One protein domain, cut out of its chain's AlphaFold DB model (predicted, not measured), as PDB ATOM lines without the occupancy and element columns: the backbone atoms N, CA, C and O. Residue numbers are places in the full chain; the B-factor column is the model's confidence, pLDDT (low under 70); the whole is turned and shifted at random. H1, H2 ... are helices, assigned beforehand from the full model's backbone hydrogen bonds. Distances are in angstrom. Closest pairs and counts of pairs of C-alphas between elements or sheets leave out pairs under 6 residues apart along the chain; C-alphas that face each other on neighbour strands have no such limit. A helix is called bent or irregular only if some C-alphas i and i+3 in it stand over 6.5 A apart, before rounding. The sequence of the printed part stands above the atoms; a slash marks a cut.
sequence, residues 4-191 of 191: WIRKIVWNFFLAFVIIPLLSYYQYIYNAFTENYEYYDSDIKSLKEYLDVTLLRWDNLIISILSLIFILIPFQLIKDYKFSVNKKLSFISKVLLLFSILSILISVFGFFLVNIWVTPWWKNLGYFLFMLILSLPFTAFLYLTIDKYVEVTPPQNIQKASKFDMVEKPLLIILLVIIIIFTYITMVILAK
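This is residues 4 to 191 of the 191 residues of an uncharacterized protein of Elizabethkingia anophelis 502 (UniProt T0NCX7). Four helices make an elongated, loosely joined core: H1 crosses one arm of the bent helix H4, which runs nearly straight, and the hairpin of H5 and the long, kinked H6 packs on one side of them. A small helical hairpin, H2 and H3, with an unnamed loop forms one end, while short H7 is at the other end and H8 folds back along H4 with few contacts. Look through 188 printed residues for eight named helices, H1 to H8 in chain order, and no named strand; the class is all helix. The whole is only just loose, close to compact, with a radius of gyration of the C-alphas of 19.4 A and spans of 63 by 37 by 31 A.

Start at H1, residues 4 to 23, followed by H2, residues 25 to 32, and H3, residues 46 to 53. H2 and H3 form a hairpin and touch, closest at the C-alphas of Ala 31 and Leu 46, 6.6 A apart. H4, residues 57 to 83, was assigned as one helix by its hydrogen bonds but is bent: C-alphas 69 and 72 are 6.6 A apart, and arms H4a, 57 to 69, and H4b, 72 to 83, stand at 23 degrees. H1 touches H4a with residues 11 to 20 alone, at a steep tilt of 48 degrees, opposite ways; the closest C-alphas, of Ala 15 and Ser 63, are 4.9 A apart. Next come H5, residues 90 to 111, and H6, residues 120 to 151, a hairpin that touches at a steep tilt of 42 degrees, closest at the C-alphas of Phe 98 and Leu 131, 5.5 A. H5 also touches H4b, closest at the C-alphas of Leu 97 and Phe 74, 6.2 A. H6 has a kink of 52 degrees near residue 142, and its residues 141 to 145 alone touch H1, closest at the C-alphas of Ile 145 and Lys 7, 6.1 A. H7, residues 157 to 160, is close to H4b but not clearly touching, and H8, residues 164 to 189, is near H4b; H6 and H8 are apart. In H2, H3, H4a, H4b and H5 every O i to N i+4 pair is within hydrogen-bond range; the counts are 14 of 16 in H1, 20 of 28 in H6 and 19 of 22 in H8, and H7 is too short for such a pair.

Find C-alpha 4 at (127.352, 118.619, 117.908); from there H1 runs 27.1 A. H2 and H3 measure 10.6 A and 10.3 A, H4a and H4b 18.3 A and 16.3 A, and H5 32.1 A. H6 begins at C-alpha 120, (124.529, 156.036, 102.075), and runs 43.0 A; it is only just irregular, with C-alphas 144 and 147 7.0 A apart. After H7, 5.7 A, follow H8 for 37.3 A to C-alpha 189 at (108.045, 137.643, 94.444).

The two C-alphas farthest apart, of Asp 42 and Gln 158, are 62.6 A apart. The printed part has no cut, and the link from H2 to H3, residues 33 to 45, is long. Residues 116 to 122, of which 120 to 122 belong to H6, stand free. The mean pLDDT of the printed part is 78.6; look for values under 70 at residues 111 to 113, 115 to 116 and 153 to 191.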
ATOM      1  N   TRP A   4     128.195 118.321 119.071       79.44
ATOM      2  CA  TRP A   4     127.352 118.619 117.908       79.44
ATOM      3  C   TRP A   4     125.866 118.779 118.273       79.44
ATOM      4  O   TRP A   4     125.231 119.709 117.791       79.44
ATOM      5  N   ILE A   5     125.334 117.963 119.195       83.06
ATOM      6  CA  ILE A   5     123.951 118.103 119.689       83.06
ATOM      7  C   ILE A   5     123.784 119.467 120.354       83.06
ATOM      8  O   ILE A   5     122.825 120.175 120.077       83.06
ATOM      9  N   ARG A   6     124.760 119.877 121.174       85.56
ATOM     10  CA  ARG A   6     124.737 121.187 121.837       85.56
ATOM     11  C   ARG A   6     124.675 122.334 120.826       85.56
ATOM     12  O   ARG A   6     123.894 123.261 121.010       85.56
ATOM     13  N   LYS A   7     125.476 122.261 119.759       89.06
ATOM     14  CA  LYS A   7     125.458 123.253 118.674       89.06
ATOM     15  C   LYS A   7     124.096 123.325 117.997       89.06
ATOM     16  O   LYS A   7     123.598 124.422 117.792       89.06
ATOM     17  N   ILE A   8     123.505 122.180 117.664       88.31
ATOM     18  CA  ILE A   8     122.185 122.129 117.028       88.31
ATOM     19  C   ILE A   8     121.141 122.748 117.956       88.31
ATOM     20  O   ILE A   8     120.477 123.694 117.555       88.31
ATOM     21  N   VAL A   9     121.058 122.286 119.206       92.44
ATOM     22  CA  VAL A   9     120.061 122.756 120.181       92.44
ATOM     23  C   VAL A   9     120.130 124.269 120.369       92.44
ATOM     24  O   VAL A   9     119.106 124.935 120.264       92.44
ATOM     25  N   TRP A  10     121.319 124.834 120.591       94.44
ATOM     26  CA  TRP A  10     121.434 126.273 120.843       94.44
ATOM     27  C   TRP A  10     121.266 127.134 119.593       94.44
ATOM     28  O   TRP A  10     120.728 128.232 119.709       94.44
ATOM     29  N   ASN A  11     121.657 126.656 118.407       93.38
ATOM     30  CA  ASN A  11     121.354 127.374 117.167       93.38
ATOM     31  C   ASN A  11     119.852 127.341 116.858       93.38
ATOM     32  O   ASN A  11     119.296 128.371 116.498       93.38
ATOM     33  N   PHE A  12     119.176 126.206 117.061       93.62
ATOM     34  CA  PHE A  12     117.716 126.130 116.949       93.62
ATOM     35  C   PHE A  12     117.029 127.048 117.957       93.62
ATOM     36  O   PHE A  12     116.147 127.810 117.585       93.62
ATOM     37  N   PHE A  13     117.464 127.029 119.216       93.12
ATOM     38  CA  PHE A  13     116.917 127.913 120.240       93.12
ATOM     39  C   PHE A  13     117.101 129.389 119.870       93.12
ATOM     40  O   PHE A  13     116.159 130.172 119.938       93.12
ATOM     41  N   LEU A  14     118.296 129.780 119.420       94.56
ATOM     42  CA  LEU A  14     118.540 131.161 119.022       94.56
ATOM     43  C   LEU A  14     117.708 131.552 117.788       94.56
ATOM     44  O   LEU A  14     117.136 132.638 117.777       94.56
ATOM     45  N   ALA A  15     117.573 130.662 116.801       92.94
ATOM     46  CA  ALA A  15     116.794 130.906 115.587       92.94
ATOM     47  C   ALA A  15     115.280 130.977 115.809       92.94
ATOM     48  O   ALA A  15     114.645 131.831 115.209       92.94
ATOM     49  N   PHE A  16     114.706 130.094 116.627       90.94
ATOM     50  CA  PHE A  16     113.249 129.952 116.777       90.94
ATOM     51  C   PHE A  16     112.684 130.621 118.029       90.94
ATOM     52  O   PHE A  16     111.472 130.775 118.140       90.94
ATOM     53  N   VAL A  17     113.536 131.005 118.979       89.81
ATOM     54  CA  VAL A  17     113.104 131.675 120.210       89.81
ATOM     55  C   VAL A  17     113.668 133.084 120.249       89.81
ATOM     56  O   VAL A  17     112.914 134.047 120.181       89.81
ATOM     57  N   ILE A  18     114.992 133.235 120.305       90.44
ATOM     58  CA  ILE A  18     115.598 134.554 120.541       90.44
ATOM     59  C   ILE A  18     115.352 135.515 119.370       90.44
ATOM     60  O   ILE A  18     114.964 136.658 119.602       90.44
ATOM     61  N   ILE A  19     115.572 135.078 118.127       89.69
ATOM     62  CA  ILE A  19     115.401 135.945 116.953       89.69
ATOM     63  C   ILE A  19     113.941 136.411 116.807       89.69
ATOM     64  O   ILE A  19     113.742 137.624 116.753       89.69
ATOM     65  N   PRO A  20     112.916 135.535 116.838       85.38
ATOM     66  CA  PRO A  20     111.522 135.970 116.818       85.38
ATOM     67  C   PRO A  20     111.168 136.905 117.974       85.38
ATOM     68  O   PRO A  20     110.539 137.934 117.748       85.38
ATOM     69  N   LEU A  21     111.626 136.626 119.198       85.50
ATOM     70  CA  LEU A  21     111.373 137.525 120.328       85.50
ATOM     71  C   LEU A  21     111.917 138.941 120.079       85.50
ATOM     72  O   LEU A  21     111.277 139.917 120.462       85.50
ATOM     73  N   LEU A  22     113.070 139.066 119.417       86.94
ATOM     74  CA  LEU A  22     113.651 140.361 119.060       86.94
ATOM     75  C   LEU A  22     112.954 141.015 117.866       86.94
ATOM     76  O   LEU A  22     112.747 142.224 117.879       86.94
ATOM     77  N   SER A  23     112.584 140.248 116.841       84.62
ATOM     78  CA  SER A  23     111.904 140.774 115.650       84.62
ATOM     79  C   SER A  23     110.481 141.250 115.946       84.62
ATOM     80  O   SER A  23     110.028 142.221 115.349       84.62
ATOM     81  N   TYR A  24     109.796 140.597 116.887       84.00
ATOM     82  CA  TYR A  24     108.391 140.844 117.218       84.00
ATOM     83  C   TYR A  24     108.217 141.442 118.622       84.00
ATOM     84  O   TYR A  24     107.132 141.366 119.197       84.00
ATOM     85  N   TYR A  25     109.270 142.057 119.178       85.38
ATOM     86  CA  TYR A  25     109.279 142.574 120.554       85.38
ATOM     87  C   TYR A  25     108.125 143.547 120.836       85.38
ATOM     88  O   TYR A  25     107.563 143.529 121.926       85.38
ATOM     89  N   GLN A  26     107.746 144.367 119.850       85.50
ATOM     90  CA  GLN A  26     106.656 145.329 119.982       85.50
ATOM     91  C   GLN A  26     105.300 144.630 120.129       85.50
ATOM     92  O   GLN A  26     104.516 145.010 120.990       85.50
ATOM     93  N   TYR A  27     105.047 143.569 119.359       85.88
ATOM     94  CA  TYR A  27     103.813 142.790 119.491       85.88
ATOM     95  C   TYR A  27     103.770 142.033 120.820       85.88
ATOM     96  O   TYR A  27     102.736 141.963 121.473       85.88
ATOM     97  N   ILE A  28     104.913 141.522 121.278       84.69
ATOM     98  CA  ILE A  28     105.015 140.886 122.595       84.69
ATOM     99  C   ILE A  28     104.716 141.900 123.704       84.69
ATOM    100  O   ILE A  28     103.949 141.606 124.615       84.69
ATOM    101  N   TYR A  29     105.289 143.102 123.614       86.69
ATOM    102  CA  TYR A  29     105.027 144.185 124.558       86.69
ATOM    103  C   TYR A  29     103.540 144.556 124.593       86.69
ATOM    104  O   TYR A  29     102.951 144.587 125.668       86.69
ATOM    105  N   ASN A  30     102.930 144.742 123.425       87.94
ATOM    106  CA  ASN A  30     101.506 145.022 123.262       87.94
ATOM    107  C   ASN A  30     100.612 143.917 123.850       87.94
ATOM    108  O   ASN A  30      99.627 144.207 124.526       87.94
ATOM    109  N   ALA A  31     100.983 142.647 123.671       85.94
ATOM    110  CA  ALA A  31     100.287 141.526 124.295       85.94
ATOM    111  C   ALA A  31     100.343 141.587 125.833       85.94
ATOM    112  O   ALA A  31      99.349 141.277 126.490       85.94
ATOM    113  N   PHE A  32     101.483 141.995 126.404       86.44
ATOM    114  CA  PHE A  32     101.658 142.150 127.853       86.44
ATOM    115  C   PHE A  32     100.939 143.369 128.431       86.44
ATOM    116  O   PHE A  32     100.533 143.327 129.590       86.44
ATOM    117  N   THR A  33     100.800 144.449 127.663       89.75
ATOM    118  CA  THR A  33     100.098 145.670 128.084       89.75
ATOM    119  C   THR A  33      98.610 145.660 127.745       89.75
ATOM    120  O   THR A  33      97.948 146.676 127.930       89.75
ATOM    121  N   GLU A  34      98.093 144.528 127.254       84.56
ATOM    122  CA  GLU A  34      96.706 144.360 126.798       84.56
ATOM    123  C   GLU A  34      96.306 145.342 125.679       84.56
ATOM    124  O   GLU A  34      95.123 145.562 125.421       84.56
ATOM    125  N   ASN A  35      97.289 145.908 124.971       85.50
ATOM    126  CA  ASN A  35      97.059 146.778 123.824       85.50
ATOM    127  C   ASN A  35      97.060 145.959 122.525       85.50
ATOM    128  O   ASN A  35      98.080 145.856 121.844       85.50
ATOM    129  N   TYR A  36      95.920 145.365 122.169       85.50
ATOM    130  CA  TYR A  36      95.796 144.474 121.006       85.50
ATOM    131  C   TYR A  36      95.679 145.194 119.652       85.50
ATOM    132  O   TYR A  36      95.026 144.708 118.732       85.50
ATOM    133  N   GLU A  37      96.354 146.330 119.492       78.31
ATOM    134  CA  GLU A  37      96.431 147.044 118.219       78.31
ATOM    135  C   GLU A  37      97.246 146.251 117.185       78.31
ATOM    136  O   GLU A  37      98.433 145.946 117.378       78.31
ATOM    137  N   TYR A  38      96.606 145.935 116.059       77.06
ATOM    138  CA  TYR A  38      97.246 145.354 114.884       77.06
ATOM    139  C   TYR A  38      96.569 145.870 113.609       77.06
ATOM    140  O   TYR A  38      95.490 145.407 113.230       77.06
ATOM    141  N   TYR A  39      97.213 146.833 112.940       77.25
ATOM    142  CA  TYR A  39      96.600 147.607 111.849       77.25
ATOM    143  C   TYR A  39      95.233 148.187 112.274       77.25
ATOM    144  O   TYR A  39      95.033 148.479 113.449       77.25
ATOM    145  N   ASP A  40      94.289 148.329 111.343       72.00
ATOM    146  CA  ASP A  40      92.930 148.830 111.600       72.00
ATOM    147  C   ASP A  40      91.977 147.739 112.145       72.00
ATOM    148  O   ASP A  40      90.760 147.813 111.965       72.00
ATOM    149  N   SER A  41      92.515 146.686 112.768       71.06
ATOM    150  CA  SER A  41      91.740 145.523 113.220       71.06
ATOM    151  C   SER A  41      91.345 145.667 114.692       71.06
ATOM    152  O   SER A  41      92.211 145.827 115.549       71.06
ATOM    153  N   ASP A  42      90.051 145.543 114.999       74.56
ATOM    154  CA  ASP A  42      89.530 145.549 116.376       74.56
ATOM    155  C   ASP A  42      89.648 144.145 117.002       74.56
ATOM    156  O   ASP A  42      88.723 143.330 116.927       74.56
ATOM    157  N   ILE A  43      90.823 143.830 117.560       82.69
ATOM    158  CA  ILE A  43      91.133 142.515 118.140       82.69
ATOM    159  C   ILE A  43      90.726 142.474 119.613       82.69
ATOM    160  O   ILE A  43      91.217 143.242 120.438       82.69
ATOM    161  N   LYS A  44      89.860 141.520 119.970       82.62
ATOM    162  CA  LYS A  44      89.192 141.494 121.286       82.62
ATOM    163  C   LYS A  44      89.761 140.477 122.262       82.62
ATOM    164  O   LYS A  44      89.303 140.394 123.400       82.62
ATOM    165  N   SER A  45      90.725 139.668 121.833       87.50
ATOM    166  CA  SER A  45      91.312 138.639 122.685       87.50
ATOM    167  C   SER A  45      92.802 138.461 122.437       87.50
ATOM    168  O   SER A  45      93.268 138.529 121.300       87.50
ATOM    169  N   LEU A  46      93.534 138.124 123.504       86.69
ATOM    170  CA  LEU A  46      94.950 137.771 123.420       86.69
ATOM    171  C   LEU A  46      95.193 136.647 122.409       86.69
ATOM    172  O   LEU A  46      96.155 136.693 121.657       86.69
ATOM    173  N   LYS A  47      94.324 135.632 122.379       87.81
ATOM    174  CA  LYS A  47      94.484 134.498 121.464       87.81
ATOM    175  C   LYS A  47      94.459 134.957 120.006       87.81
ATOM    176  O   LYS A  47      95.371 134.636 119.257       87.81
ATOM    177  N   GLU A  48      93.443 135.730 119.639       86.19
ATOM    178  CA  GLU A  48      93.300 136.274 118.289       86.19
ATOM    179  C   GLU A  48      94.477 137.189 117.935       86.19
ATOM    180  O   GLU A  48      95.039 137.076 116.850       86.19
ATOM    181  N   TYR A  49      94.928 138.004 118.893       88.75
ATOM    182  CA  TYR A  49      96.107 138.848 118.737       88.75
ATOM    183  C   TYR A  49      97.376 138.037 118.448       88.75
ATOM    184  O   TYR A  49      98.116 138.348 117.513       88.75
ATOM    185  N   LEU A  50      97.626 136.971 119.212       85.75
ATOM    186  CA  LEU A  50      98.779 136.089 119.020       85.75
ATOM    187  C   LEU A  50      98.704 135.330 117.689       85.75
ATOM    188  O   LEU A  50      99.733 135.181 117.030       85.75
ATOM    189  N   ASP A  51      97.513 134.895 117.275       85.44
ATOM    190  CA  ASP A  51      97.297 134.176 116.015       85.44
ATOM    191  C   ASP A  51      97.649 135.049 114.796       85.44
ATOM    192  O   ASP A  51      98.287 134.574 113.853       85.44
ATOM    193  N   VAL A  52      97.310 136.344 114.832       84.94
ATOM    194  CA  VAL A  52      97.583 137.281 113.724       84.94
ATOM    195  C   VAL A  52      98.933 137.998 113.815       84.94
ATOM    196  O   VAL A  52      99.325 138.658 112.854       84.94
ATOM    197  N   THR A  53      99.671 137.866 114.921       83.38
ATOM    198  CA  THR A  53     100.997 138.494 115.095       83.38
ATOM    199  C   THR A  53     102.125 137.471 115.212       83.38
ATOM    200  O   THR A  53     103.043 137.449 114.391       83.38
ATOM    201  N   LEU A  54     102.077 136.616 116.232       76.12
ATOM    202  CA  LEU A  54     103.197 135.794 116.692       76.12
ATOM    203  C   LEU A  54     103.167 134.354 116.167       76.12
ATOM    204  O   LEU A  54     104.224 133.737 116.036       76.12
ATOM    205  N   LEU A  55     101.993 133.825 115.832       78.69
ATOM    206  CA  LEU A  55     101.826 132.455 115.333       78.69
ATOM    207  C   LEU A  55     101.688 132.380 113.806       78.69
ATOM    208  O   LEU A  55     101.417 131.312 113.254       78.69
ATOM    209  N   ARG A  56     101.912 133.495 113.102       77.81
ATOM    210  CA  ARG A  56     101.909 133.520 111.640       77.81
ATOM    211  C   ARG A  56     103.100 132.756 111.049       77.81
ATOM    212  O   ARG A  56     104.187 132.663 111.618       77.81
ATOM    213  N   TRP A  57     102.879 132.207 109.855       73.69
ATOM    214  CA  TRP A  57     103.852 131.387 109.125       73.69
ATOM    215  C   TRP A  57     105.133 132.133 108.732       73.69
ATOM    216  O   TRP A  57     106.201 131.526 108.647       73.69
ATOM    217  N   ASP A  58     105.051 133.441 108.513       72.94
ATOM    218  CA  ASP A  58     106.197 134.317 108.245       72.94
ATOM    219  C   ASP A  58     107.229 134.295 109.388       72.94
ATOM    220  O   ASP A  58     108.434 134.303 109.121       72.94
ATOM    221  N   ASN A  59     106.795 134.127 110.637       74.56
ATOM    222  CA  ASN A  59     107.695 134.033 111.794       74.56
ATOM    223  C   ASN A  59     108.556 132.758 111.744       74.56
ATOM    224  O   ASN A  59     109.747 132.770 112.087       74.56
ATOM    225  N   LEU A  60     107.981 131.654 111.254       80.50
ATOM    226  CA  LEU A  60     108.715 130.409 111.015       80.50
ATOM    227  C   LEU A  60     109.716 130.575 109.870       80.50
ATOM    228  O   LEU A  60     110.844 130.090 109.971       80.50
ATOM    229  N   ILE A  61     109.335 131.299 108.813       85.19
ATOM    230  CA  ILE A  61     110.222 131.576 107.679       85.19
ATOM    231  C   ILE A  61     111.449 132.350 108.162       85.19
ATOM    232  O   ILE A  61     112.564 131.887 107.934       85.19
ATOM    233  N   ILE A  62     111.281 133.457 108.895       85.31
ATOM    234  CA  ILE A  62     112.412 134.250 109.416       85.31
ATOM    235  C   ILE A  62     113.353 133.391 110.267       85.31
ATOM    236  O   ILE A  62     114.576 133.489 110.128       85.31
ATOM    237  N   SER A  63     112.799 132.517 111.108       88.38
ATOM    238  CA  SER A  63     113.580 131.598 111.946       88.38
ATOM    239  C   SER A  63     114.421 130.635 111.100       88.38
ATOM    240  O   SER A  63     115.628 130.491 111.315       88.38
ATOM    241  N   ILE A  64     113.810 130.019 110.083       89.06
ATOM    242  CA  ILE A  64     114.481 129.095 109.157       89.06
ATOM    243  C   ILE A  64     115.564 129.822 108.353       89.06
ATOM    244  O   ILE A  64     116.693 129.334 108.267       89.06
ATOM    245  N   LEU A  65     115.257 131.002 107.807       89.56
ATOM    246  CA  LEU A  65     116.223 131.797 107.048       89.56
ATOM    247  C   LEU A  65     117.406 132.198 107.932       89.56
ATOM    248  O   LEU A  65     118.556 132.080 107.515       89.56
ATOM    249  N   SER A  66     117.147 132.595 109.177       91.38
ATOM    250  CA  SER A  66     118.202 132.941 110.130       91.38
ATOM    251  C   SER A  66     119.102 131.747 110.439       91.38
ATOM    252  O   SER A  66     120.328 131.875 110.482       91.38
ATOM    253  N   LEU A  67     118.521 130.559 110.602       91.56
ATOM    254  CA  LEU A  67     119.291 129.338 110.809       91.56
ATOM    255  C   LEU A  67     120.211 129.049 109.609       91.56
ATOM    256  O   LEU A  67     121.407 128.830 109.800       91.56
ATOM    257  N   ILE A  68     119.666 129.085 108.390       89.94
ATOM    258  CA  ILE A  68     120.367 128.713 107.149       89.94
ATOM    259  C   ILE A  68     121.420 129.742 106.745       89.94
ATOM    260  O   ILE A  68     122.519 129.362 106.347       89.94
ATOM    261  N   PHE A  69     121.102 131.032 106.830       90.62
ATOM    262  CA  PHE A  69     121.949 132.093 106.286       90.62
ATOM    263  C   PHE A  69     122.852 132.757 107.324       90.62
ATOM    264  O   PHE A  69     123.870 133.335 106.950       90.62
ATOM    265  N   ILE A  70     122.518 132.672 108.615       93.81
ATOM    266  CA  ILE A  70     123.284 133.335 109.678       93.81
ATOM    267  C   ILE A  70     123.996 132.293 110.536       93.81
ATOM    268  O   ILE A  70     125.227 132.243 110.567       93.81
ATOM    269  N   LEU A  71     123.240 131.432 111.220       94.69
ATOM    270  CA  LEU A  71     123.786 130.589 112.288       94.69
ATOM    271  C   LEU A  71     124.622 129.421 111.774       94.69
ATOM    272  O   LEU A  71     125.714 129.176 112.292       94.69
ATOM    273  N   ILE A  72     124.145 128.720 110.744       90.44
ATOM    274  CA  ILE A  72     124.888 127.615 110.134       90.44
ATOM    275  C   ILE A  72     126.209 128.122 109.529       90.44
ATOM    276  O   ILE A  72     127.255 127.599 109.922       90.44
ATOM    277  N   PRO A  73     126.238 129.162 108.669       90.12
ATOM    278  CA  PRO A  73     127.486 129.684 108.116       90.12
ATOM    279  C   PRO A  73     128.445 130.176 109.201       90.12
ATOM    280  O   PRO A  73     129.636 129.857 109.163       90.12
ATOM    281  N   PHE A  74     127.931 130.879 110.215       94.44
ATOM    282  CA  PHE A  74     128.726 131.324 111.357       94.44
ATOM    283  C   PHE A  74     129.396 130.150 112.082       94.44
ATOM    284  O   PHE A  74     130.598 130.190 112.368       94.44
ATOM    285  N   GLN A  75     128.642 129.082 112.352       91.88
ATOM    286  CA  GLN A  75     129.156 127.914 113.057       91.88
ATOM    287  C   GLN A  75     130.143 127.103 112.205       91.88
ATOM    288  O   GLN A  75     131.179 126.692 112.728       91.88
ATOM    289  N   LEU A  76     129.877 126.932 110.907       89.69
ATOM    290  CA  LEU A  76     130.759 126.212 109.980       89.69
ATOM    291  C   LEU A  76     132.123 126.896 109.845       89.69
ATOM    292  O   LEU A  76     133.158 126.238 109.949       89.69
ATOM    293  N   ILE A  77     132.153 128.225 109.687       88.75
ATOM    294  CA  ILE A  77     133.414 128.973 109.576       88.75
ATOM    295  C   ILE A  77     134.242 128.837 110.860       88.75
ATOM    296  O   ILE A  77     135.461 128.645 110.798       88.75
ATOM    297  N   LYS A  78     133.598 128.909 112.030       90.00
ATOM    298  CA  LYS A  78     134.267 128.708 113.323       90.00
ATOM    299  C   LYS A  78     134.831 127.300 113.466       90.00
ATOM    300  O   LYS A  78     135.964 127.149 113.918       90.00
ATOM    301  N   ASP A  79     134.050 126.294 113.091       86.75
ATOM    302  CA  ASP A  79     134.439 124.892 113.208       86.75
ATOM    303  C   ASP A  79     135.623 124.569 112.293       86.75
ATOM    304  O   ASP A  79     136.600 123.981 112.757       86.75
ATOM    305  N   TYR A  80     135.607 125.071 111.057       85.56
ATOM    306  CA  TYR A  80     136.743 124.982 110.140       85.56
ATOM    307  C   TYR A  80     137.993 125.678 110.695       85.56
ATOM    308  O   TYR A  80     139.093 125.135 110.685       85.56
ATOM    309  N   LYS A  81     137.855 126.895 111.234       84.00
ATOM    310  CA  LYS A  81     138.991 127.611 111.840       84.00
ATOM    311  C   LYS A  81     139.573 126.844 113.030       84.00
ATOM    312  O   LYS A  81     140.793 126.813 113.195       84.00
ATOM    313  N   PHE A  82     138.726 126.190 113.820       83.31
ATOM    314  CA  PHE A  82     139.158 125.333 114.918       83.31
ATOM    315  C   PHE A  82     139.867 124.059 114.429       83.31
ATOM    316  O   PHE A  82     140.882 123.696 115.023       83.31
ATOM    317  N   SER A  83     139.404 123.413 113.348       79.25
ATOM    318  CA  SER A  83     140.039 122.196 112.801       79.25
ATOM    319  C   SER A  83     141.462 122.452 112.295       79.25
ATOM    320  O   SER A  83     142.349 121.626 112.504       79.25
ATOM    321  N   VAL A  84     141.722 123.639 111.736       80.69
ATOM    322  CA  VAL A  84     143.060 124.064 111.282       80.69
ATOM    323  C   VAL A  84     143.897 124.749 112.376       80.69
ATOM    324  O   VAL A  84     144.821 125.505 112.068       80.69
ATOM    325  N   ASN A  85     143.578 124.524 113.658       76.69
ATOM    326  CA  ASN A  85     144.258 125.105 114.829       76.69
ATOM    327  C   ASN A  85     144.300 126.650 114.873       76.69
ATOM    328  O   ASN A  85     145.093 127.238 115.609       76.69
ATOM    329  N   LYS A  86     143.415 127.341 114.148       79.00
ATOM    330  CA  LYS A  86     143.274 128.806 114.180       79.00
ATOM    331  C   LYS A  86     142.089 129.207 115.055       79.00
ATOM    332  O   LYS A  86     141.029 129.572 114.552       79.00
ATOM    333  N   LYS A  87     142.261 129.158 116.380       81.25
ATOM    334  CA  LYS A  87     141.225 129.610 117.326       81.25
ATOM    335  C   LYS A  87     140.883 131.085 117.081       81.25
ATOM    336  O   LYS A  87     141.768 131.932 117.018       81.25
ATOM    337  N   LEU A  88     139.592 131.387 116.944       85.62
ATOM    338  CA  LEU A  88     139.114 132.759 116.778       85.62
ATOM    339  C   LEU A  88     138.984 133.441 118.141       85.62
ATOM    340  O   LEU A  88     138.374 132.884 119.053       85.62
ATOM    341  N   SER A  89     139.509 134.662 118.257       89.06
ATOM    342  CA  SER A  89     139.248 135.515 119.420       89.06
ATOM    343  C   SER A  89     137.760 135.877 119.506       89.06
ATOM    344  O   SER A  89     137.046 135.827 118.501       89.06
ATOM    345  N   PHE A  90     137.283 136.281 120.685       89.31
ATOM    346  CA  PHE A  90     135.899 136.734 120.851       89.31
ATOM    347  C   PHE A  90     135.549 137.879 119.885       89.31
ATOM    348  O   PHE A  90     134.548 137.799 119.179       89.31
ATOM    349  N   ILE A  91     136.425 138.882 119.761       90.00
ATOM    350  CA  ILE A  91     136.245 140.003 118.826       90.00
ATOM    351  C   ILE A  91     136.184 139.512 117.377       90.00
ATOM    352  O   ILE A  91     135.327 139.947 116.614       90.00
ATOM    353  N   SER A  92     137.028 138.549 116.994       90.31
ATOM    354  CA  SER A  92     136.976 137.955 115.654       90.31
ATOM    355  C   SER A  92     135.656 137.229 115.385       90.31
ATOM    356  O   SER A  92     135.182 137.246 114.253       90.31
ATOM    357  N   LYS A  93     135.041 136.609 116.401       92.06
ATOM    358  CA  LYS A  93     133.710 135.994 116.277       92.06
ATOM    359  C   LYS A  93     132.623 137.058 116.108       92.06
ATOM    360  O   LYS A  93     131.779 136.901 115.236       92.06
ATOM    361  N   VAL A  94     132.687 138.159 116.864       92.06
ATOM    362  CA  VAL A  94     131.756 139.291 116.705       92.06
ATOM    363  C   VAL A  94     131.849 139.859 115.290       92.06
ATOM    364  O   VAL A  94     130.832 139.986 114.614       92.06
ATOM    365  N   LEU A  95     133.067 140.127 114.808       92.50
ATOM    366  CA  LEU A  95     133.295 140.636 113.454       92.50
ATOM    367  C   LEU A  95     132.856 139.645 112.373       92.50
ATOM    368  O   LEU A  95     132.356 140.065 111.333       92.50
ATOM    369  N   LEU A  96     133.009 138.339 112.605       93.81
ATOM    370  CA  LEU A  96     132.538 137.311 111.680       93.81
ATOM    371  C   LEU A  96     131.010 137.334 111.553       93.81
ATOM    372  O   LEU A  96     130.501 137.362 110.435       93.81
ATOM    373  N   LEU A  97     130.286 137.349 112.677       94.94
ATOM    374  CA  LEU A  97     128.824 137.416 112.665       94.94
ATOM    375  C   LEU A  97     128.338 138.724 112.027       94.94
ATOM    376  O   LEU A  97     127.475 138.694 111.153       94.94
ATOM    377  N   PHE A  98     128.965 139.845 112.388       95.06
ATOM    378  CA  PHE A  98     128.717 141.144 111.770       95.06
ATOM    379  C   PHE A  98     128.932 141.108 110.254       95.06
ATOM    380  O   PHE A  98     128.107 141.634 109.511       95.06
ATOM    381  N   SER A  99     129.999 140.461 109.780       92.81
ATOM    382  CA  SER A  99     130.286 140.342 108.346       92.81
ATOM    383  C   SER A  99     129.209 139.536 107.622       92.81
ATOM    384  O   SER A  99     128.766 139.940 106.550       92.81
ATOM    385  N   ILE A 100     128.743 138.429 108.213       93.69
ATOM    386  CA  ILE A 100     127.658 137.612 107.649       93.69
ATOM    387  C   ILE A 100     126.375 138.443 107.532       93.69
ATOM    388  O   ILE A 100     125.794 138.524 106.452       93.69
ATOM    389  N   LEU A 101     125.970 139.121 108.609       92.81
ATOM    390  CA  LEU A 101     124.790 139.994 108.612       92.81
ATOM    391  C   LEU A 101     124.924 141.149 107.610       92.81
ATOM    392  O   LEU A 101     123.977 141.457 106.892       92.81
ATOM    393  N   SER A 102     126.113 141.747 107.517       90.56
ATOM    394  CA  SER A 102     126.427 142.835 106.585       90.56
ATOM    395  C   SER A 102     126.323 142.396 105.126       90.56
ATOM    396  O   SER A 102     125.789 143.131 104.295       90.56
ATOM    397  N   ILE A 103     126.795 141.191 104.798       89.69
ATOM    398  CA  ILE A 103     126.643 140.621 103.456       89.69
ATOM    399  C   ILE A 103     125.164 140.380 103.165       89.69
ATOM    400  O   ILE A 103     124.688 140.785 102.109       89.69
ATOM    401  N   LEU A 104     124.423 139.784 104.104       88.81
ATOM    402  CA  LEU A 104     123.000 139.513 103.912       88.81
ATOM    403  C   LEU A 104     122.205 140.796 103.694       88.81
ATOM    404  O   LEU A 104     121.441 140.860 102.738       88.81
ATOM    405  N   ILE A 105     122.408 141.836 104.505       85.56
ATOM    406  CA  ILE A 105     121.685 143.099 104.321       85.56
ATOM    407  C   ILE A 105     122.113 143.826 103.048       85.56
ATOM    408  O   ILE A 105     121.285 144.467 102.414       85.56
ATOM    409  N   SER A 106     123.373 143.689 102.629       83.50
ATOM    410  CA  SER A 106     123.826 144.249 101.355       83.50
ATOM    411  C   SER A 106     123.166 143.528 100.182       83.50
ATOM    412  O   SER A 106     122.676 144.190  99.277       83.50
ATOM    413  N   VAL A 107     123.087 142.194 100.213       83.56
ATOM    414  CA  VAL A 107     122.426 141.389  99.172       83.56
ATOM    415  C   VAL A 107     120.920 141.646  99.179       83.56
ATOM    416  O   VAL A 107     120.373 142.116  98.189       83.56
ATOM    417  N   PHE A 108     120.231 141.411 100.294       80.38
ATOM    418  CA  PHE A 108     118.785 141.615 100.373       80.38
ATOM    419  C   PHE A 108     118.397 143.073 100.165       80.38
ATOM    420  O   PHE A 108     117.425 143.353  99.478       80.38
ATOM    421  N   GLY A 109     119.161 144.017 100.695       75.75
ATOM    422  CA  GLY A 109     118.885 145.431 100.521       75.75
ATOM    423  C   GLY A 109     119.179 145.954  99.115       75.75
ATOM    424  O   GLY A 109     118.485 146.864  98.664       75.75
ATOM    425  N   PHE A 110     120.127 145.351  98.383       73.25
ATOM    426  CA  PHE A 110     120.306 145.602  96.949       73.25
ATOM    427  C   PHE A 110     119.010 145.316  96.191       73.25
ATOM    428  O   PHE A 110     118.559 146.152  95.413       73.25
ATOM    429  N   PHE A 111     118.423 144.140  96.428       69.25
ATOM    430  CA  PHE A 111     117.334 143.616  95.603       69.25
ATOM    431  C   PHE A 111     115.928 143.967  96.112       69.25
ATOM    432  O   PHE A 111     115.036 144.164  95.297       69.25
ATOM    433  N   LEU A 112     115.713 144.056  97.429       67.69
ATOM    434  CA  LEU A 112     114.383 144.245  98.032       67.69
ATOM    435  C   LEU A 112     114.076 145.702  98.385       67.69
ATOM    436  O   LEU A 112     112.946 146.146  98.233       67.69
ATOM    437  N   VAL A 113     115.068 146.439  98.888       63.94
ATOM    438  CA  VAL A 113     114.865 147.790  99.454       63.94
ATOM    439  C   VAL A 113     115.452 148.877  98.547       63.94
ATOM    440  O   VAL A 113     115.272 150.065  98.795       63.94
ATOM    441  N   ASN A 114     116.138 148.478  97.471       70.50
ATOM    442  CA  ASN A 114     116.854 149.371  96.566       70.50
ATOM    443  C   ASN A 114     117.753 150.352  97.342       70.50
ATOM    444  O   ASN A 114     117.646 151.576  97.240       70.50
ATOM    445  N   ILE A 115     118.644 149.786  98.163       66.06
ATOM    446  CA  ILE A 115     119.570 150.514  99.047       66.06
ATOM    447  C   ILE A 115     120.400 151.583  98.309       66.06
ATOM    448  O   ILE A 115     120.856 152.535  98.939       66.06
ATOM    449  N   TRP A 116     120.544 151.471  96.986       66.56
ATOM    450  CA  TRP A 116     121.228 152.429  96.108       66.56
ATOM    451  C   TRP A 116     120.508 153.769  95.954       66.56
ATOM    452  O   TRP A 116     121.156 154.784  95.716       66.56
ATOM    453  N   VAL A 117     119.181 153.783  96.093       77.00
ATOM    454  CA  VAL A 117     118.369 155.011  96.030       77.00
ATOM    455  C   VAL A 117     118.396 155.744  97.371       77.00
ATOM    456  O   VAL A 117     118.277 156.968  97.434       77.00
ATOM    457  N   THR A 118     118.586 155.003  98.461       75.69
ATOM    458  CA  THR A 118     118.667 155.579  99.800       75.69
ATOM    459  C   THR A 118     120.061 156.175 100.029       75.69
ATOM    460  O   THR A 118     121.061 155.502  99.783       75.69
ATOM    461  N   PRO A 119     120.173 157.411 100.552       80.50
ATOM    462  CA  PRO A 119     121.469 158.004 100.848       80.50
ATOM    463  C   PRO A 119     122.327 157.122 101.761       80.50
ATOM    464  O   PRO A 119     121.850 156.626 102.785       80.50
ATOM    465  N   TRP A 120     123.608 156.976 101.423       75.69
ATOM    466  CA  TRP A 120     124.529 156.036 102.075       75.69
ATOM    467  C   TRP A 120     124.613 156.200 103.603       75.69
ATOM    468  O   TRP A 120     124.765 155.211 104.318       75.69
ATOM    469  N   TRP A 121     124.451 157.418 104.131       76.94
ATOM    470  CA  TRP A 121     124.477 157.672 105.576       76.94
ATOM    471  C   TRP A 121     123.280 157.072 106.321       76.94
ATOM    472  O   TRP A 121     123.416 156.693 107.480       76.94
ATOM    473  N   LYS A 122     122.115 156.931 105.674       78.12
ATOM    474  CA  LYS A 122     120.977 156.211 106.271       78.12
ATOM    475  C   LYS A 122     121.273 154.714 106.350       78.12
ATOM    476  O   LYS A 122     120.893 154.068 107.321       78.12
ATOM    477  N   ASN A 123     122.031 154.184 105.386       80.12
ATOM    478  CA  ASN A 123     122.434 152.780 105.374       80.12
ATOM    479  C   ASN A 123     123.453 152.454 106.478       80.12
ATOM    480  O   ASN A 123     123.444 151.341 107.001       80.12
ATOM    481  N   LEU A 124     124.276 153.426 106.900       83.31
ATOM    482  CA  LEU A 124     125.182 153.262 108.046       83.31
ATOM    483  C   LEU A 124     124.449 152.884 109.335       83.31
ATOM    484  O   LEU A 124     124.986 152.107 110.124       83.31
ATOM    485  N   GLY A 125     123.225 153.384 109.533       84.38
ATOM    486  CA  GLY A 125     122.401 153.026 110.687       84.38
ATOM    487  C   GLY A 125     122.155 151.517 110.775       84.38
ATOM    488  O   GLY A 125     122.288 150.937 111.852       84.38
ATOM    489  N   TYR A 126     121.904 150.859 109.639       83.62
ATOM    490  CA  TYR A 126     121.724 149.407 109.593       83.62
ATOM    491  C   TYR A 126     123.007 148.653 109.948       83.62
ATOM    492  O   TYR A 126     122.958 147.710 110.735       83.62
ATOM    493  N   PHE A 127     124.166 149.074 109.434       85.94
ATOM    494  CA  PHE A 127     125.443 148.435 109.778       85.94
ATOM    495  C   PHE A 127     125.792 148.615 111.256       85.94
ATOM    496  O   PHE A 127     126.204 147.657 111.910       85.94
ATOM    497  N   LEU A 128     125.579 149.808 111.814       88.56
ATOM    498  CA  LEU A 128     125.809 150.050 113.236       88.56
ATOM    499  C   LEU A 128     124.889 149.181 114.101       88.56
ATOM    500  O   LEU A 128     125.355 148.544 115.046       88.56
ATOM    501  N   PHE A 129     123.607 149.092 113.742       87.19
ATOM    502  CA  PHE A 129     122.657 148.212 114.414       87.19
ATOM    503  C   PHE A 129     123.097 146.742 114.353       87.19
ATOM    504  O   PHE A 129     123.113 146.066 115.380       87.19
ATOM    505  N   MET A 130     123.539 146.253 113.190       88.69
ATOM    506  CA  MET A 130     124.034 144.878 113.041       88.69
ATOM    507  C   MET A 130     125.292 144.613 113.866       88.69
ATOM    508  O   MET A 130     125.440 143.524 114.423       88.69
ATOM    509  N   LEU A 131     126.194 145.589 113.980       89.75
ATOM    510  CA  LEU A 131     127.377 145.471 114.830       89.75
ATOM    511  C   LEU A 131     126.979 145.337 116.304       89.75
ATOM    512  O   LEU A 131     127.463 144.433 116.988       89.75
ATOM    513  N   ILE A 132     126.060 146.190 116.768       90.44
ATOM    514  CA  ILE A 132     125.525 146.145 118.134       90.44
ATOM    515  C   ILE A 132     124.834 144.802 118.388       90.44
ATOM    516  O   ILE A 132     125.106 144.178 119.407       90.44
ATOM    517  N   LEU A 133     124.009 144.320 117.453       89.94
ATOM    518  CA  LEU A 133     123.280 143.051 117.563       89.94
ATOM    519  C   LEU A 133     124.202 141.818 117.514       89.94
ATOM    520  O   LEU A 133     123.931 140.798 118.152       89.94
ATOM    521  N   SER A 134     125.329 141.907 116.806       92.75
ATOM    522  CA  SER A 134     126.304 140.814 116.712       92.75
ATOM    523  C   SER A 134     126.957 140.494 118.056       92.75
ATOM    524  O   SER A 134     127.342 139.347 118.302       92.75
ATOM    525  N   LEU A 135     127.081 141.484 118.942       93.06
ATOM    526  CA  LEU A 135     127.711 141.332 120.251       93.06
ATOM    527  C   LEU A 135     126.921 140.398 121.193       93.06
ATOM    528  O   LEU A 135     127.506 139.393 121.612       93.06
ATOM    529  N   PRO A 136     125.630 140.634 121.512       93.38
ATOM    530  CA  PRO A 136     124.861 139.759 122.393       93.38
ATOM    531  C   PRO A 136     124.667 138.355 121.809       93.38
ATOM    532  O   PRO A 136     124.760 137.379 122.551       93.38
ATOM    533  N   PHE A 137     124.490 138.207 120.492       94.25
ATOM    534  CA  PHE A 137     124.398 136.880 119.868       94.25
ATOM    535  C   PHE A 137     125.712 136.110 119.926       94.25
ATOM    536  O   PHE A 137     125.723 134.926 120.271       94.25
ATOM    537  N   THR A 138     126.836 136.775 119.660       94.50
ATOM    538  CA  THR A 138     128.145 136.135 119.809       94.50
ATOM    539  C   THR A 138     128.411 135.782 121.266       94.50
ATOM    540  O   THR A 138     128.903 134.690 121.529       94.50
ATOM    541  N   ALA A 139     128.062 136.650 122.221       93.50
ATOM    542  CA  ALA A 139     128.186 136.367 123.650       93.50
ATOM    543  C   ALA A 139     127.348 135.150 124.062       93.50
ATOM    544  O   ALA A 139     127.863 134.239 124.711       93.50
ATOM    545  N   PHE A 140     126.092 135.080 123.617       94.12
ATOM    546  CA  PHE A 140     125.218 133.941 123.874       94.12
ATOM    547  C   PHE A 140     125.806 132.638 123.321       94.12
ATOM    548  O   PHE A 140     125.960 131.661 124.058       94.12
ATOM    549  N   LEU A 141     126.191 132.616 122.041       93.81
ATOM    550  CA  LEU A 141     126.786 131.436 121.405       93.81
ATOM    551  C   LEU A 141     128.148 131.089 122.021       93.81
ATOM    552  O   LEU A 141     128.501 129.917 122.137       93.81
ATOM    553  N   TYR A 142     128.905 132.089 122.469       92.44
ATOM    554  CA  TYR A 142     130.164 131.870 123.165       92.44
ATOM    555  C   TYR A 142     129.943 131.122 124.480       92.44
ATOM    556  O   TYR A 142     130.581 130.100 124.724       92.44
ATOM    557  N   LEU A 143     129.007 131.591 125.307       92.00
ATOM    558  CA  LEU A 143     128.717 130.996 126.611       92.00
ATOM    559  C   LEU A 143     128.100 129.598 126.492       92.00
ATOM    560  O   LEU A 143     128.457 128.702 127.258       92.00
ATOM    561  N   THR A 144     127.202 129.402 125.529       90.19
ATOM    562  CA  THR A 144     126.439 128.153 125.374       90.19
ATOM    563  C   THR A 144     127.180 127.088 124.565       90.19
ATOM    564  O   THR A 144     127.083 125.895 124.865       90.19
ATOM    565  N   ILE A 145     127.952 127.484 123.548       89.81
ATOM    566  CA  ILE A 145     128.629 126.563 122.630       89.81
ATOM    567  C   ILE A 145     130.142 126.598 122.829       89.81
ATOM    568  O   ILE A 145     130.727 125.549 123.124       89.81
ATOM    569  N   ASP A 146     130.773 127.755 122.641       85.25
ATOM    570  CA  ASP A 146     132.221 127.821 122.399       85.25
ATOM    571  C   ASP A 146     133.059 127.617 123.651       85.25
ATOM    572  O   ASP A 146     134.023 126.857 123.606       85.25
ATOM    573  N   LYS A 147     132.672 128.230 124.774       84.31
ATOM    574  CA  LYS A 147     133.386 128.134 126.054       84.31
ATOM    575  C   LYS A 147     133.640 126.676 126.431       84.31
ATOM    576  O   LYS A 147     134.731 126.315 126.851       84.31
ATOM    577  N   TYR A 148     132.657 125.807 126.206       79.69
ATOM    578  CA  TYR A 148     132.806 124.380 126.475       79.69
ATOM    579  C   TYR A 148     133.786 123.688 125.513       79.69
ATOM    580  O   TYR A 148     134.561 122.833 125.943       79.69
ATOM    581  N   VAL A 149     133.757 124.015 124.213       77.19
ATOM    582  CA  VAL A 149     134.702 123.435 123.231       77.19
ATOM    583  C   VAL A 149     136.133 123.882 123.532       77.19
ATOM    584  O   VAL A 149     137.068 123.103 123.371       77.19
ATOM    585  N   GLU A 150     136.298 125.121 123.987       77.38
ATOM    586  CA  GLU A 150     137.595 125.701 124.322       77.38
ATOM    587  C   GLU A 150     138.188 125.115 125.612       77.38
ATOM    588  O   GLU A 150     139.392 124.866 125.646       77.38
ATOM    589  N   VAL A 151     137.359 124.853 126.632       77.19
ATOM    590  CA  VAL A 151     137.779 124.260 127.920       77.19
ATOM    591  C   VAL A 151     138.000 122.747 127.818       77.19
ATOM    592  O   VAL A 151     138.922 122.212 128.426       77.19
ATOM    593  N   THR A 152     137.184 122.051 127.026       70.06
ATOM    594  CA  THR A 152     137.252 120.591 126.837       70.06
ATOM    595  C   THR A 152     137.414 120.262 125.351       70.06
ATOM    596  O   THR A 152     136.446 119.865 124.687       70.06
ATOM    597  N   PRO A 153     138.627 120.453 124.790       65.56
ATOM    598  CA  PRO A 153     138.881 120.159 123.391       65.56
ATOM    599  C   PRO A 153     138.704 118.654 123.127       65.56
ATOM    600  O   PRO A 153     139.152 117.825 123.923       65.56
ATOM    601  N   PRO A 154     138.041 118.259 122.026       64.25
ATOM    602  CA  PRO A 154     137.876 116.850 121.693       64.25
ATOM    603  C   PRO A 154     139.244 116.193 121.462       64.25
ATOM    604  O   PRO A 154     140.066 116.711 120.712       64.25
ATOM    605  N   GLN A 155     139.465 115.019 122.061       57.94
ATOM    606  CA  GLN A 155     140.751 114.296 122.110       57.94
ATOM    607  C   GLN A 155     141.314 113.838 120.738       57.94
ATOM    608  O   GLN A 155     142.362 113.212 120.685       57.94
ATOM    609  N   ASN A 156     140.647 114.145 119.617       54.12
ATOM    610  CA  ASN A 156     140.969 113.648 118.273       54.12
ATOM    611  C   ASN A 156     141.027 114.772 117.217       54.12
ATOM    612  O   ASN A 156     140.450 114.651 116.136       54.12
ATOM    613  N   ILE A 157     141.738 115.868 117.500       55.81
ATOM    614  CA  ILE A 157     141.916 116.985 116.547       55.81
ATOM    615  C   ILE A 157     142.567 116.497 115.230       55.81
ATOM    616  O   ILE A 157     142.210 116.964 114.153       55.81
ATOM    617  N   GLN A 158     143.424 115.469 115.277       48.38
ATOM    618  CA  GLN A 158     144.096 114.919 114.089       48.38
ATOM    619  C   GLN A 158     143.214 114.020 113.194       48.38
ATOM    620  O   GLN A 158     143.516 113.870 112.014       48.38
ATOM    621  N   LYS A 159     142.097 113.459 113.687       46.06
ATOM    622  CA  LYS A 159     141.165 112.673 112.842       46.06
ATOM    623  C   LYS A 159     140.200 113.549 112.030       46.06
ATOM    624  O   LYS A 159     139.657 113.071 111.037       46.06
ATOM    625  N   ALA A 160     140.015 114.817 112.414       47.50
ATOM    626  CA  ALA A 160     139.134 115.763 111.722       47.50
ATOM    627  C   ALA A 160     139.660 116.168 110.330       47.50
ATOM    628  O   ALA A 160     138.871 116.333 109.406       47.50
ATOM    629  N   SER A 161     140.986 116.175 110.139       45.81
ATOM    630  CA  SER A 161     141.638 116.439 108.843       45.81
ATOM    631  C   SER A 161     141.209 115.474 107.723       45.81
ATOM    632  O   SER A 161     141.293 115.824 106.547       45.81
ATOM    633  N   LYS A 162     140.729 114.267 108.056       42.59
ATOM    634  CA  LYS A 162     140.248 113.290 107.064       42.59
ATOM    635  C   LYS A 162     138.780 113.514 106.662       42.59
ATOM    636  O   LYS A 162     138.381 113.059 105.596       42.59
ATOM    637  N   PHE A 163     138.002 114.232 107.479       44.56
ATOM    638  CA  PHE A 163     136.624 114.650 107.176       44.56
ATOM    639  C   PHE A 163     136.561 115.985 106.401       44.56
ATOM    640  O   PHE A 163     135.591 116.216 105.680       44.56
ATOM    641  N   ASP A 164     137.629 116.797 106.433       47.16
ATOM    642  CA  ASP A 164     137.761 118.070 105.691       47.16
ATOM    643  C   ASP A 164     137.614 117.936 104.155       47.16
ATOM    644  O   ASP A 164     137.339 118.923 103.467       47.16
ATOM    645  N   MET A 165     137.777 116.736 103.578       45.97
ATOM    646  CA  MET A 165     137.549 116.512 102.139       45.97
ATOM    647  C   MET A 165     136.071 116.297 101.774       45.97
ATOM    648  O   MET A 165     135.698 116.527 100.626       45.97
ATOM    649  N   VAL A 166     135.223 115.908 102.733       49.47
ATOM    650  CA  VAL A 166     133.790 115.633 102.509       49.47
ATOM    651  C   VAL A 166     132.925 116.867 102.805       49.47
ATOM    652  O   VAL A 166     131.870 117.045 102.203       49.47
ATOM    653  N   GLU A 167     133.383 117.778 103.669       50.28
ATOM    654  CA  GLU A 167     132.617 118.974 104.059       50.28
ATOM    655  C   GLU A 167     132.711 120.135 103.054       50.28
ATOM    656  O   GLU A 167     131.767 120.912 102.930       50.28
ATOM    657  N   LYS A 168     133.793 120.234 102.268       53.19
ATOM    658  CA  LYS A 168     133.919 121.226 101.179       53.19
ATOM    659  C   LYS A 168     132.799 121.134 100.134       53.19
ATOM    660  O   LYS A 168     132.190 122.167  99.857       53.19
ATOM    661  N   PRO A 169     132.482 119.955  99.565       51.25
ATOM    662  CA  PRO A 169     131.356 119.843  98.647       51.25
ATOM    663  C   PRO A 169     130.023 120.111  99.350       51.25
ATOM    664  O   PRO A 169     129.150 120.698  98.735       51.25
ATOM    665  N   LEU A 170     129.876 119.788 100.637       48.00
ATOM    666  CA  LEU A 170     128.663 120.067 101.416       48.00
ATOM    667  C   LEU A 170     128.439 121.571 101.649       48.00
ATOM    668  O   LEU A 170     127.318 122.051 101.517       48.00
ATOM    669  N   LEU A 171     129.508 122.327 101.917       49.84
ATOM    670  CA  LEU A 171     129.500 123.792 101.979       49.84
ATOM    671  C   LEU A 171     129.177 124.418 100.621       49.84
ATOM    672  O   LEU A 171     128.400 125.364 100.561       49.84
ATOM    673  N   ILE A 172     129.735 123.878  99.534       56.81
ATOM    674  CA  ILE A 172     129.426 124.322  98.168       56.81
ATOM    675  C   ILE A 172     127.967 124.007  97.824       56.81
ATOM    676  O   ILE A 172     127.274 124.872  97.309       56.81
ATOM    677  N   ILE A 173     127.471 122.816  98.165       57.03
ATOM    678  CA  ILE A 173     126.072 122.415  97.980       57.03
ATOM    679  C   ILE A 173     125.152 123.331  98.785       57.03
ATOM    680  O   ILE A 173     124.167 123.814  98.242       57.03
ATOM    681  N   LEU A 174     125.483 123.632 100.044       54.72
ATOM    682  CA  LEU A 174     124.717 124.572 100.860       54.72
ATOM    683  C   LEU A 174     124.706 125.966 100.223       54.72
ATOM    684  O   LEU A 174     123.649 126.574 100.125       54.72
ATOM    685  N   LEU A 175     125.852 126.451  99.740       56.91
ATOM    686  CA  LEU A 175     125.969 127.748  99.073       56.91
ATOM    687  C   LEU A 175     125.176 127.792  97.754       56.91
ATOM    688  O   LEU A 175     124.538 128.795  97.450       56.91
ATOM    689  N   VAL A 176     125.146 126.688  97.005       62.78
ATOM    690  CA  VAL A 176     124.333 126.524  95.792       62.78
ATOM    691  C   VAL A 176     122.842 126.478  96.129       62.78
ATOM    692  O   VAL A 176     122.063 127.165  95.480       62.78
ATOM    693  N   ILE A 177     122.434 125.746  97.170       66.81
ATOM    694  CA  ILE A 177     121.045 125.721  97.658       66.81
ATOM    695  C   ILE A 177     120.615 127.123  98.090       66.81
ATOM    696  O   ILE A 177     119.518 127.553  97.756       66.81
ATOM    697  N   ILE A 178     121.492 127.851  98.778       59.56
ATOM    698  CA  ILE A 178     121.310 129.251  99.168       59.56
ATOM    699  C   ILE A 178     121.063 130.124  97.933       59.56
ATOM    700  O   ILE A 178     120.072 130.850  97.897       59.56
ATOM    701  N   ILE A 179     121.909 130.027  96.904       64.94
ATOM    702  CA  ILE A 179     121.759 130.797  95.660       64.94
ATOM    703  C   ILE A 179     120.444 130.443  94.954       64.94
ATOM    704  O   ILE A 179     119.702 131.340  94.561       64.94
ATOM    705  N   ILE A 180     120.121 129.152  94.839       64.44
ATOM    706  CA  ILE A 180     118.897 128.667  94.189       64.44
ATOM    707  C   ILE A 180     117.655 129.122  94.956       64.44
ATOM    708  O   ILE A 180     116.715 129.625  94.352       64.44
ATOM    709  N   PHE A 181     117.643 128.989  96.280       66.44
ATOM    710  CA  PHE A 181     116.523 129.414  97.114       66.44
ATOM    711  C   PHE A 181     116.301 130.926  97.019       66.44
ATOM    712  O   PHE A 181     115.165 131.376  96.868       66.44
ATOM    713  N   THR A 182     117.386 131.704  97.040       54.16
ATOM    714  CA  THR A 182     117.347 133.161  96.857       54.16
ATOM    715  C   THR A 182     116.813 133.523  95.465       54.16
ATOM    716  O   THR A 182     115.961 134.393  95.334       54.16
ATOM    717  N   TYR A 183     117.235 132.807  94.419       59.28
ATOM    718  CA  TYR A 183     116.726 132.996  93.060       59.28
ATOM    719  C   TYR A 183     115.234 132.639  92.931       59.28
ATOM    720  O   TYR A 183     114.464 133.400  92.354       59.28
ATOM    721  N   ILE A 184     114.798 131.512  93.501       58.38
ATOM    722  CA  ILE A 184     113.394 131.071  93.463       58.38
ATOM    723  C   ILE A 184     112.493 132.070  94.192       58.38
ATOM    724  O   ILE A 184     111.451 132.452  93.663       58.38
ATOM    725  N   THR A 185     112.897 132.527  95.379       52.75
ATOM    726  CA  THR A 185     112.154 133.561  96.113       52.75
ATOM    727  C   THR A 185     112.083 134.871  95.326       52.75
ATOM    728  O   THR A 185     111.006 135.456  95.257       52.75
ATOM    729  N   MET A 186     113.160 135.284  94.645       45.75
ATOM    730  CA  MET A 186     113.145 136.445  93.739       45.75
ATOM    731  C   MET A 186     112.177 136.281  92.556       45.75
ATOM    732  O   MET A 186     111.449 137.216  92.242       45.75
ATOM    733  N   VAL A 187     112.137 135.114  91.905       54.88
ATOM    734  CA  VAL A 187     111.253 134.860  90.747       54.88
ATOM    735  C   VAL A 187     109.780 134.778  91.154       54.88
ATOM    736  O   VAL A 187     108.912 135.209  90.398       54.88
ATOM    737  N   ILE A 188     109.490 134.231  92.337       49.56
ATOM    738  CA  ILE A 188     108.121 134.119  92.854       49.56
ATOM    739  C   ILE A 188     107.595 135.481  93.325       49.56
ATOM    740  O   ILE A 188     106.432 135.773  93.091       49.56
ATOM    741  N   LEU A 189     108.436 136.314  93.949       38.41
ATOM    742  CA  LEU A 189     108.045 137.643  94.444       38.41
ATOM    743  C   LEU A 189     108.011 138.732  93.355       38.41
ATOM    744  O   LEU A 189     107.467 139.803  93.595       38.41
ATOM    745  N   ALA A 190     108.602 138.487  92.181       41.28
ATOM    746  CA  ALA A 190     108.592 139.414  91.044       41.28
ATOM    747  C   ALA A 190     107.382 139.235  90.096       41.28
ATOM    748  O   ALA A 190     107.333 139.885  89.049       41.28
ATOM    749  N   LYS A 191     106.435 138.352  90.434       38.84
ATOM    750  CA  LYS A 191     105.129 138.201  89.775       38.84
ATOM    751  C   LYS A 191     104.023 138.713  90.682       38.84
ATOM    752  O   LYS A 191     103.060 139.274  90.121       38.84
TER     753      LYS A 191